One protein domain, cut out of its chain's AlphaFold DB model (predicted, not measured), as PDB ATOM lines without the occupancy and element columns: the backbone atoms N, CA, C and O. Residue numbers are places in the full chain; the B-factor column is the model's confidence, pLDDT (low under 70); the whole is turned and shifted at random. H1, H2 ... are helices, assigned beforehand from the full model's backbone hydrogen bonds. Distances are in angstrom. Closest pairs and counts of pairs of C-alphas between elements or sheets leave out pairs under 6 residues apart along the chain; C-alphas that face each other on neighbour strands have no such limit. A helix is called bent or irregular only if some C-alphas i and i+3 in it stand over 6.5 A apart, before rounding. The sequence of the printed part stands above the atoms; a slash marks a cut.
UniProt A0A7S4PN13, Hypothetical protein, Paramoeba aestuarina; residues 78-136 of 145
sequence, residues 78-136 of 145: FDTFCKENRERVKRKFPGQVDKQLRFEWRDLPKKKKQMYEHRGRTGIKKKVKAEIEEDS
ATOM      1  N   PHE A  78      33.793  41.466  20.233       95.50
ATOM      2  CA  PHE A  78      34.496  42.630  19.703       95.50
ATOM      3  C   PHE A  78      33.876  43.965  20.137       95.50
ATOM      4  O   PHE A  78      34.615  44.906  20.418       95.50
ATOM      5  N   ASP A  79      32.553  44.062  20.262       93.81
ATOM      6  CA  ASP A  79      31.885  45.307  20.662       93.81
ATOM      7  C   ASP A  79      32.160  45.632  22.131       93.81
ATOM      8  O   ASP A  79      32.427  46.783  22.481       93.81
ATOM      9  N   THR A  80      32.168  44.608  22.989       92.56
ATOM     10  CA  THR A  80      32.555  44.756  24.401       92.56
ATOM     11  C   THR A  80      34.018  45.199  24.511       92.56
ATOM     12  O   THR A  80      34.328  46.139  25.244       92.56
ATOM     13  N   PHE A  81      34.913  44.596  23.718       96.19
ATOM     14  CA  PHE A  81      36.310  45.024  23.629       96.19
ATOM     15  C   PHE A  81      36.450  46.480  23.163       96.19
ATOM     16  O   PHE A  81      37.210  47.246  23.765       96.19
ATOM     17  N   CYS A  82      35.707  46.873  22.125       96.31
ATOM     18  CA  CYS A  82      35.716  48.233  21.605       96.31
ATOM     19  C   CYS A  82      35.268  49.224  22.675       96.31
ATOM     20  O   CYS A  82      35.981  50.193  22.905       96.31
ATOM     21  N   LYS A  83      34.155  48.975  23.376       93.88
ATOM     22  CA  LYS A  83      33.657  49.857  24.448       93.88
ATOM     23  C   LYS A  83      34.708  50.116  25.531       93.88
ATOM     24  O   LYS A  83      34.921  51.268  25.892       93.88
ATOM     25  N   GLU A  84      35.399  49.075  25.996       95.50
ATOM     26  CA  GLU A  84      36.425  49.211  27.043       95.50
ATOM     27  C   GLU A  84      37.692  49.943  26.560       95.50
ATOM     28  O   GLU A  84      38.331  50.660  27.329       95.50
ATOM     29  N   ASN A  85      38.082  49.771  25.293       97.19
ATOM     30  CA  ASN A  85      39.367  50.266  24.784       97.19
ATOM     31  C   ASN A  85      39.262  51.547  23.943       97.19
ATOM     32  O   ASN A  85      40.291  52.169  23.663       97.19
ATOM     33  N   ARG A  86      38.051  51.970  23.554       97.12
ATOM     34  CA  ARG A  86      37.824  53.093  22.629       97.12
ATOM     35  C   ARG A  86      38.485  54.375  23.107       97.12
ATOM     36  O   ARG A  86      39.209  54.988  22.334       97.12
ATOM     37  N   GLU A  87      38.303  54.744  24.371       97.44
ATOM     38  CA  GLU A  87      38.864  55.988  24.915       97.44
ATOM     39  C   GLU A  87      40.397  55.958  24.984       97.44
ATOM     40  O   GLU A  87      41.061  56.945  24.659       97.44
ATOM     41  N   ARG A  88      40.986  54.799  25.317       97.94
ATOM     42  CA  ARG A  88      42.447  54.622  25.302       97.94
ATOM     43  C   ARG A  88      43.007  54.827  23.898       97.94
ATOM     44  O   ARG A  88      44.024  55.503  23.736       97.94
ATOM     45  N   VAL A  89      42.368  54.227  22.896       98.06
ATOM     46  CA  VAL A  89      42.814  54.324  21.504       98.06
ATOM     47  C   VAL A  89      42.552  55.723  20.948       98.06
ATOM     48  O   VAL A  89      43.446  56.286  20.328       98.06
ATOM     49  N   LYS A  90      41.397  56.333  21.235       98.25
ATOM     50  CA  LYS A  90      41.039  57.701  20.822       98.25
ATOM     51  C   LYS A  90      42.040  58.741  21.307       98.25
ATOM     52  O   LYS A  90      42.371  59.650  20.555       98.25
ATOM     53  N   ARG A  91      42.564  58.579  22.523       98.06
ATOM     54  CA  ARG A  91      43.594  59.467  23.072       98.06
ATOM     55  C   ARG A  91      44.936  59.352  22.344       98.06
ATOM     56  O   ARG A  91      45.624  60.352  22.202       98.06
ATOM     57  N   LYS A  92      45.321  58.147  21.911       97.69
ATOM     58  CA  LYS A  92      46.615  57.895  21.248       97.69
ATOM     59  C   LYS A  92      46.578  58.123  19.737       97.69
ATOM     60  O   LYS A  92      47.550  58.594  19.167       97.69
ATOM     61  N   PHE A  93      45.465  57.768  19.104       97.06
ATOM     62  CA  PHE A  93      45.281  57.765  17.655       97.06
ATOM     63  C   PHE A  93      43.939  58.419  17.290       97.06
ATOM     64  O   PHE A  93      43.031  57.740  16.786       97.06
ATOM     65  N   PRO A  94      43.766  59.728  17.563       96.06
ATOM     66  CA  PRO A  94      42.568  60.438  17.139       96.06
ATOM     67  C   PRO A  94      42.442  60.334  15.609       96.06
ATOM     68  O   PRO A  94      43.391  60.592  14.876       96.06
ATOM     69  N   GLY A  95      41.287  59.871  15.125       96.56
ATOM     70  CA  GLY A  95      41.019  59.677  13.693       96.56
ATOM     71  C   GLY A  95      41.302  58.276  13.131       96.56
ATOM     72  O   GLY A  95      40.841  57.979  12.035       96.56
ATOM     73  N   GLN A  96      41.978  57.379  13.864       97.12
ATOM     74  CA  GLN A  96      42.221  55.988  13.420       97.12
ATOM     75  C   GLN A  96      41.722  54.929  14.413       97.12
ATOM     76  O   GLN A  96      42.177  53.784  14.409       97.12
ATOM     77  N   VAL A  97      40.762  55.304  15.258       97.56
ATOM     78  CA  VAL A  97      40.304  54.492  16.394       97.56
ATOM     79  C   VAL A  97      39.835  53.104  15.968       97.56
ATOM     80  O   VAL A  97      40.321  52.106  16.495       97.56
ATOM     81  N   ASP A  98      38.954  53.023  14.973       96.88
ATOM     82  CA  ASP A  98      38.371  51.743  14.560       96.88
ATOM     83  C   ASP A  98      39.402  50.828  13.893       96.88
ATOM     84  O   ASP A  98      39.408  49.617  14.121       96.88
ATOM     85  N   LYS A  99      40.313  51.404  13.099       98.00
ATOM     86  CA  LYS A  99      41.396  50.657  12.451       98.00
ATOM     87  C   LYS A  99      42.317  50.044  13.508       98.00
ATOM     88  O   LYS A  99      42.602  48.850  13.447       98.00
ATOM     89  N   GLN A 100      42.710  50.831  14.509       98.06
ATOM     90  CA  GLN A 100      43.595  50.367  15.571       98.06
ATOM     91  C   GLN A 100      42.923  49.340  16.492       98.06
ATOM     92  O   GLN A 100      43.539  48.327  16.814       98.06
ATOM     93  N   LEU A 101      41.649  49.529  16.856       97.94
ATOM     94  CA  LEU A 101      40.893  48.539  17.634       97.94
ATOM     95  C   LEU A 101      40.778  47.197  16.896       97.94
ATOM     96  O   LEU A 101      40.907  46.146  17.519       97.94
ATOM     97  N   ARG A 102      40.581  47.209  15.570       97.88
ATOM     98  CA  ARG A 102      40.556  45.977  14.761       97.88
ATOM     99  C   ARG A 102      41.908  45.263  14.750       97.88
ATOM    100  O   ARG A 102      41.925  44.040  14.868       97.88
ATOM    101  N   PHE A 103      43.017  45.998  14.640       98.12
ATOM    102  CA  PHE A 103      44.360  45.415  14.729       98.12
ATOM    103  C   PHE A 103      44.628  44.814  16.107       98.12
ATOM    104  O   PHE A 103      44.959  43.634  16.201       98.12
ATOM    105  N   GLU A 104      44.395  45.576  17.176       97.62
ATOM    106  CA  GLU A 104      44.599  45.089  18.541       97.62
ATOM    107  C   GLU A 104      43.715  43.873  18.856       97.62
ATOM    108  O   GLU A 104      44.165  42.937  19.514       97.62
ATOM    109  N   TRP A 105      42.476  43.842  18.359       97.69
ATOM    110  CA  TRP A 105      41.609  42.673  18.492       97.69
ATOM    111  C   TRP A 105      42.134  41.466  17.717       97.69
ATOM    112  O   TRP A 105      42.095  40.345  18.227       97.69
ATOM    113  N   ARG A 106      42.625  41.666  16.488       97.75
ATOM    114  CA  ARG A 106      43.190  40.587  15.671       97.75
ATOM    115  C   ARG A 106      44.329  39.896  16.416       97.75
ATOM    116  O   ARG A 106      44.271  38.673  16.563       97.75
ATOM    117  N   ASP A 107      45.237  40.686  16.980       97.94
ATOM    118  CA  ASP A 107      46.447  40.218  17.666       97.94
ATOM    119  C   ASP A 107      46.198  39.775  19.121       97.94
ATOM    120  O   ASP A 107      47.086  39.249  19.794       97.94
ATOM    121  N   LEU A 108      44.973  39.939  19.630       96.81
ATOM    122  CA  LEU A 108      44.628  39.564  20.994       96.81
ATOM    123  C   LEU A 108      44.659  38.028  21.189       96.81
ATOM    124  O   LEU A 108      44.037  37.293  20.409       96.81
ATOM    125  N   PRO A 109      45.282  37.511  22.272       97.81
ATOM    126  CA  PRO A 109      45.284  36.082  22.577       97.81
ATOM    127  C   PRO A 109      43.874  35.502  22.735       97.81
ATOM    128  O   PRO A 109      42.992  36.130  23.330       97.81
ATOM    129  N   LYS A 110      43.677  34.251  22.297       96.81
ATOM    130  CA  LYS A 110      42.377  33.551  22.351       96.81
ATOM    131  C   LYS A 110      41.761  33.538  23.758       96.81
ATOM    132  O   LYS A 110      40.569  33.791  23.896       96.81
ATOM    133  N   LYS A 111      42.578  33.352  24.804       95.50
ATOM    134  CA  LYS A 111      42.134  33.395  26.212       95.50
ATOM    135  C   LYS A 111      41.502  34.741  26.590       95.50
ATOM    136  O   LYS A 111      40.495  34.775  27.286       95.50
ATOM    137  N   LYS A 112      42.055  35.859  26.107       93.94
ATOM    138  CA  LYS A 112      41.478  37.191  26.345       93.94
ATOM    139  C   LYS A 112      40.197  37.400  25.536       93.94
ATOM    140  O   LYS A 112      39.236  37.922  26.087       93.94
ATOM    141  N   LYS A 113      40.142  36.933  24.282       95.88
ATOM    142  CA  LYS A 113      38.914  36.966  23.462       95.88
ATOM    143  C   LYS A 113      37.747  36.235  24.148       95.88
ATOM    144  O   LYS A 113      36.647  36.772  24.193       95.88
ATOM    145  N   GLN A 114      38.007  35.081  24.771       93.88
ATOM    146  CA  GLN A 114      37.007  34.341  25.559       93.88
ATOM    147  C   GLN A 114      36.511  35.110  26.795       93.88
ATOM    148  O   GLN A 114      35.335  35.020  27.137       93.88
ATOM    149  N   MET A 115      37.364  35.904  27.456       93.19
ATOM    150  CA  MET A 115      36.907  36.755  28.566       93.19
ATOM    151  C   MET A 115      35.907  37.818  28.095       93.19
ATOM    152  O   MET A 115      34.915  38.059  28.780       93.19
ATOM    153  N   TYR A 116      36.138  38.423  26.926       93.62
ATOM    154  CA  TYR A 116      35.206  39.382  26.325       93.62
ATOM    155  C   TYR A 116      33.882  38.733  25.927       93.62
ATOM    156  O   TYR A 116      32.826  39.322  26.137       93.62
ATOM    157  N   GLU A 117      33.923  37.497  25.434       91.12
ATOM    158  CA  GLU A 117      32.721  36.709  25.163       91.12
ATOM    159  C   GLU A 117      31.925  36.424  26.442       91.12
ATOM    160  O   GLU A 117      30.712  36.633  26.483       91.12
ATOM    161  N   HIS A 118      32.599  36.014  27.520       87.75
ATOM    162  CA  HIS A 118      31.939  35.755  28.796       87.75
ATOM    163  C   HIS A 118      31.339  37.029  29.405       87.75
ATOM    164  O   HIS A 118      30.181  37.017  29.817       87.75
ATOM    165  N   ARG A 119      32.084  38.147  29.407       85.75
ATOM    166  CA  ARG A 119      31.579  39.459  29.852       85.75
ATOM    167  C   ARG A 119      30.393  39.931  29.023       85.75
ATOM    168  O   ARG A 119      29.433  40.461  29.577       85.75
ATOM    169  N   GLY A 120      30.442  39.705  27.711       82.75
ATOM    170  CA  GLY A 120      29.350  40.056  26.820       82.75
ATOM    171  C   GLY A 120      28.054  39.331  27.186       82.75
ATOM    172  O   GLY A 120      26.997  39.958  27.230       82.75
ATOM    173  N   ARG A 121      28.157  38.042  27.544       80.19
ATOM    174  CA  ARG A 121      27.036  37.204  28.002       80.19
ATOM    175  C   ARG A 121      26.547  37.559  29.411       80.19
ATOM    176  O   ARG A 121      25.344  37.547  29.650       80.19
ATOM    177  N   THR A 122      27.437  37.866  30.360       76.94
ATOM    178  CA  THR A 122      27.027  38.218  31.736       76.94
ATOM    179  C   THR A 122      26.391  39.602  31.826       76.94
ATOM    180  O   THR A 122      25.475  39.790  32.625       76.94
ATOM    181  N   GLY A 123      26.815  40.547  30.981       69.25
ATOM    182  CA  GLY A 123      26.169  41.854  30.848       69.25
ATOM    183  C   GLY A 123      24.718  41.753  30.369       69.25
ATOM    184  O   GLY A 123      23.860  42.433  30.923       69.25
ATOM    185  N   ILE A 124      24.431  40.853  29.416       61.22
ATOM    186  CA  ILE A 124      23.059  40.581  28.948       61.22
ATOM    187  C   ILE A 124      22.197  40.060  30.107       61.22
ATOM    188  O   ILE A 124      21.151  40.628  30.392       61.22
ATOM    189  N   LYS A 125      22.677  39.054  30.851       62.88
ATOM    190  CA  LYS A 125      21.916  38.453  31.964       62.88
ATOM    191  C   LYS A 125      21.541  39.447  33.067       62.88
ATOM    192  O   LYS A 125      20.453  39.349  33.620       62.88
ATOM    193  N   LYS A 126      22.433  40.387  33.403       64.38
ATOM    194  CA  LYS A 126      22.132  41.430  34.399       64.38
ATOM    195  C   LYS A 126      21.071  42.407  33.903       64.38
ATOM    196  O   LYS A 126      20.230  42.813  34.690       64.38
ATOM    197  N   LYS A 127      21.117  42.767  32.617       60.56
ATOM    198  CA  LYS A 127      20.165  43.703  32.022       60.56
ATOM    199  C   LYS A 127      18.760  43.098  31.910       60.56
ATOM    200  O   LYS A 127      17.816  43.747  32.323       60.56
ATOM    201  N   VAL A 128      18.652  41.839  31.474       56.44
ATOM    202  CA  VAL A 128      17.372  41.105  31.438       56.44
ATOM    203  C   VAL A 128      16.759  40.986  32.832       56.44
ATOM    204  O   VAL A 128      15.562  41.168  32.991       56.44
ATOM    205  N   LYS A 129      17.576  40.722  33.862       66.69
ATOM    206  CA  LYS A 129      17.077  40.671  35.241       66.69
ATOM    207  C   LYS A 129      16.531  42.026  35.714       66.69
ATOM    208  O   LYS A 129      15.493  42.036  36.351       66.69
ATOM    209  N   ALA A 130      17.214  43.129  35.401       58.88
ATOM    210  CA  ALA A 130      16.771  44.468  35.790       58.88
ATOM    211  C   ALA A 130      15.484  44.901  35.062       58.88
ATOM    212  O   ALA A 130      14.602  45.449  35.701       58.88
ATOM    213  N   GLU A 131      15.351  44.602  33.763       57.53
ATOM    214  CA  GLU A 131      14.142  44.941  32.986       57.53
ATOM    215  C   GLU A 131      12.906  44.134  33.441       57.53
ATOM    216  O   GLU A 131      11.804  44.659  33.423       57.53
ATOM    217  N   ILE A 132      13.073  42.891  33.917       60.03
ATOM    218  CA  ILE A 132      11.963  42.092  34.481       60.03
ATOM    219  C   ILE A 132      11.500  42.624  35.850       60.03
ATOM    220  O   ILE A 132      10.345  42.445  36.218       60.03
ATOM    221  N   GLU A 133      12.400  43.231  36.623       60.25
ATOM    222  CA  GLU A 133      12.102  43.739  37.969       60.25
ATOM    223  C   GLU A 133      11.406  45.114  37.901       60.25
ATOM    224  O   GLU A 133      10.528  45.386  38.707       60.25
ATOM    225  N   GLU A 134      11.717  45.932  36.888       59.25
ATOM    226  CA  GLU A 134      11.134  47.272  36.689       59.25
ATOM    227  C   GLU A 134       9.681  47.229  36.161       59.25
ATOM    228  O   GLU A 134       8.868  48.061  36.548       59.25
ATOM    229  N   ASP A 135       9.314  46.214  35.366       54.78
ATOM    230  CA  ASP A 135       7.931  46.009  34.888       54.78
ATOM    231  C   ASP A 135       7.005  45.366  35.952       54.78
ATOM    232  O   ASP A 135       5.804  45.224  35.725       54.78
ATOM    233  N   SER A 136       7.539  44.947  37.109       54.56
ATOM    234  CA  SER A 136       6.766  44.290  38.177       54.56
ATOM    235  C   SER A 136       6.243  45.253  39.251       54.56
ATOM    236  O   SER A 136       5.391  44.843  40.039       54.56
TER     237      SER A 136
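This is residues 78 to 136 of the 145 residues of the protein "Hypothetical protein" of Paramoeba aestuarina (UniProt A0A7S4PN13). One long straight helix, H3, runs out from a small loose triangle that its first part makes with two shorter helices, H1 and H2. H2 and H3 form a V that is joined at residues 108 and 109, and H1 makes the third side, from the first part of H2 to residues 116 to 120 of H3. The far part of H3 sticks out as an arm, with residues 124 to 136 standing free. The printed part has 59 residues with three named helices, in the order H1, H2, H3, and no named strand; its class is all helix. It is loose, with a radius of gyration of the C-alphas of 14.9 A, and flat, spanning 46 by 26 by 12 A.

H3, the longest helix, holds residues 110 to 134 and is 37.0 A from first to last C-alpha. It begins at C-alpha 110, at (42.377, 33.551, 22.351), and ends at C-alpha 134, at (11.134, 47.272, 36.689). H1 holds residues 78 to 92 and is 19.6 A long, with C-alpha 78 at (34.496, 42.630, 19.703). H1 is irregular: C-alphas 84 and 87 are 7.5 A apart. H2 holds residues 97 to 107 and is 15.6 A long.

H3 touches H1 with residues 116 to 120 alone, and H1 touches H3 with residues 78 to 81 alone. The closest C-alphas of the two are those of Thr 80 and Gly 120, 6.2 A apart. Their lines are about perpendicular, but only just, at 71 degrees. H1 touches H2, and their closest C-alphas are those of Lys 90 and Val 97, 5.5 A apart. The two run opposite ways at a steep tilt of 59 degrees, with their centres 9.2 A apart. H2 and H3 are only just apart, with their closest C-alphas at 8.0 A. In H2 and H3 each O i to N i+4 pair is within hydrogen-bond range; in H1 it is 9 of 11.

The two C-alphas farthest apart are those of Phe 93 and Ser 136, 45.7 A. Without residues 124 to 136, of which 124 to 134 belong to H3, the body has 46 residues and spans 30 by 21 by 11 A. Its radius of gyration is 10.9 A. The printed part has no cut. The links from H1 to H2, of 4 residues, and from H2 to H3, of 2 residues, are tight. The mean pLDDT of the printed part is 86.7, and the model's confidence is low, under 70, in residues 123 to 136.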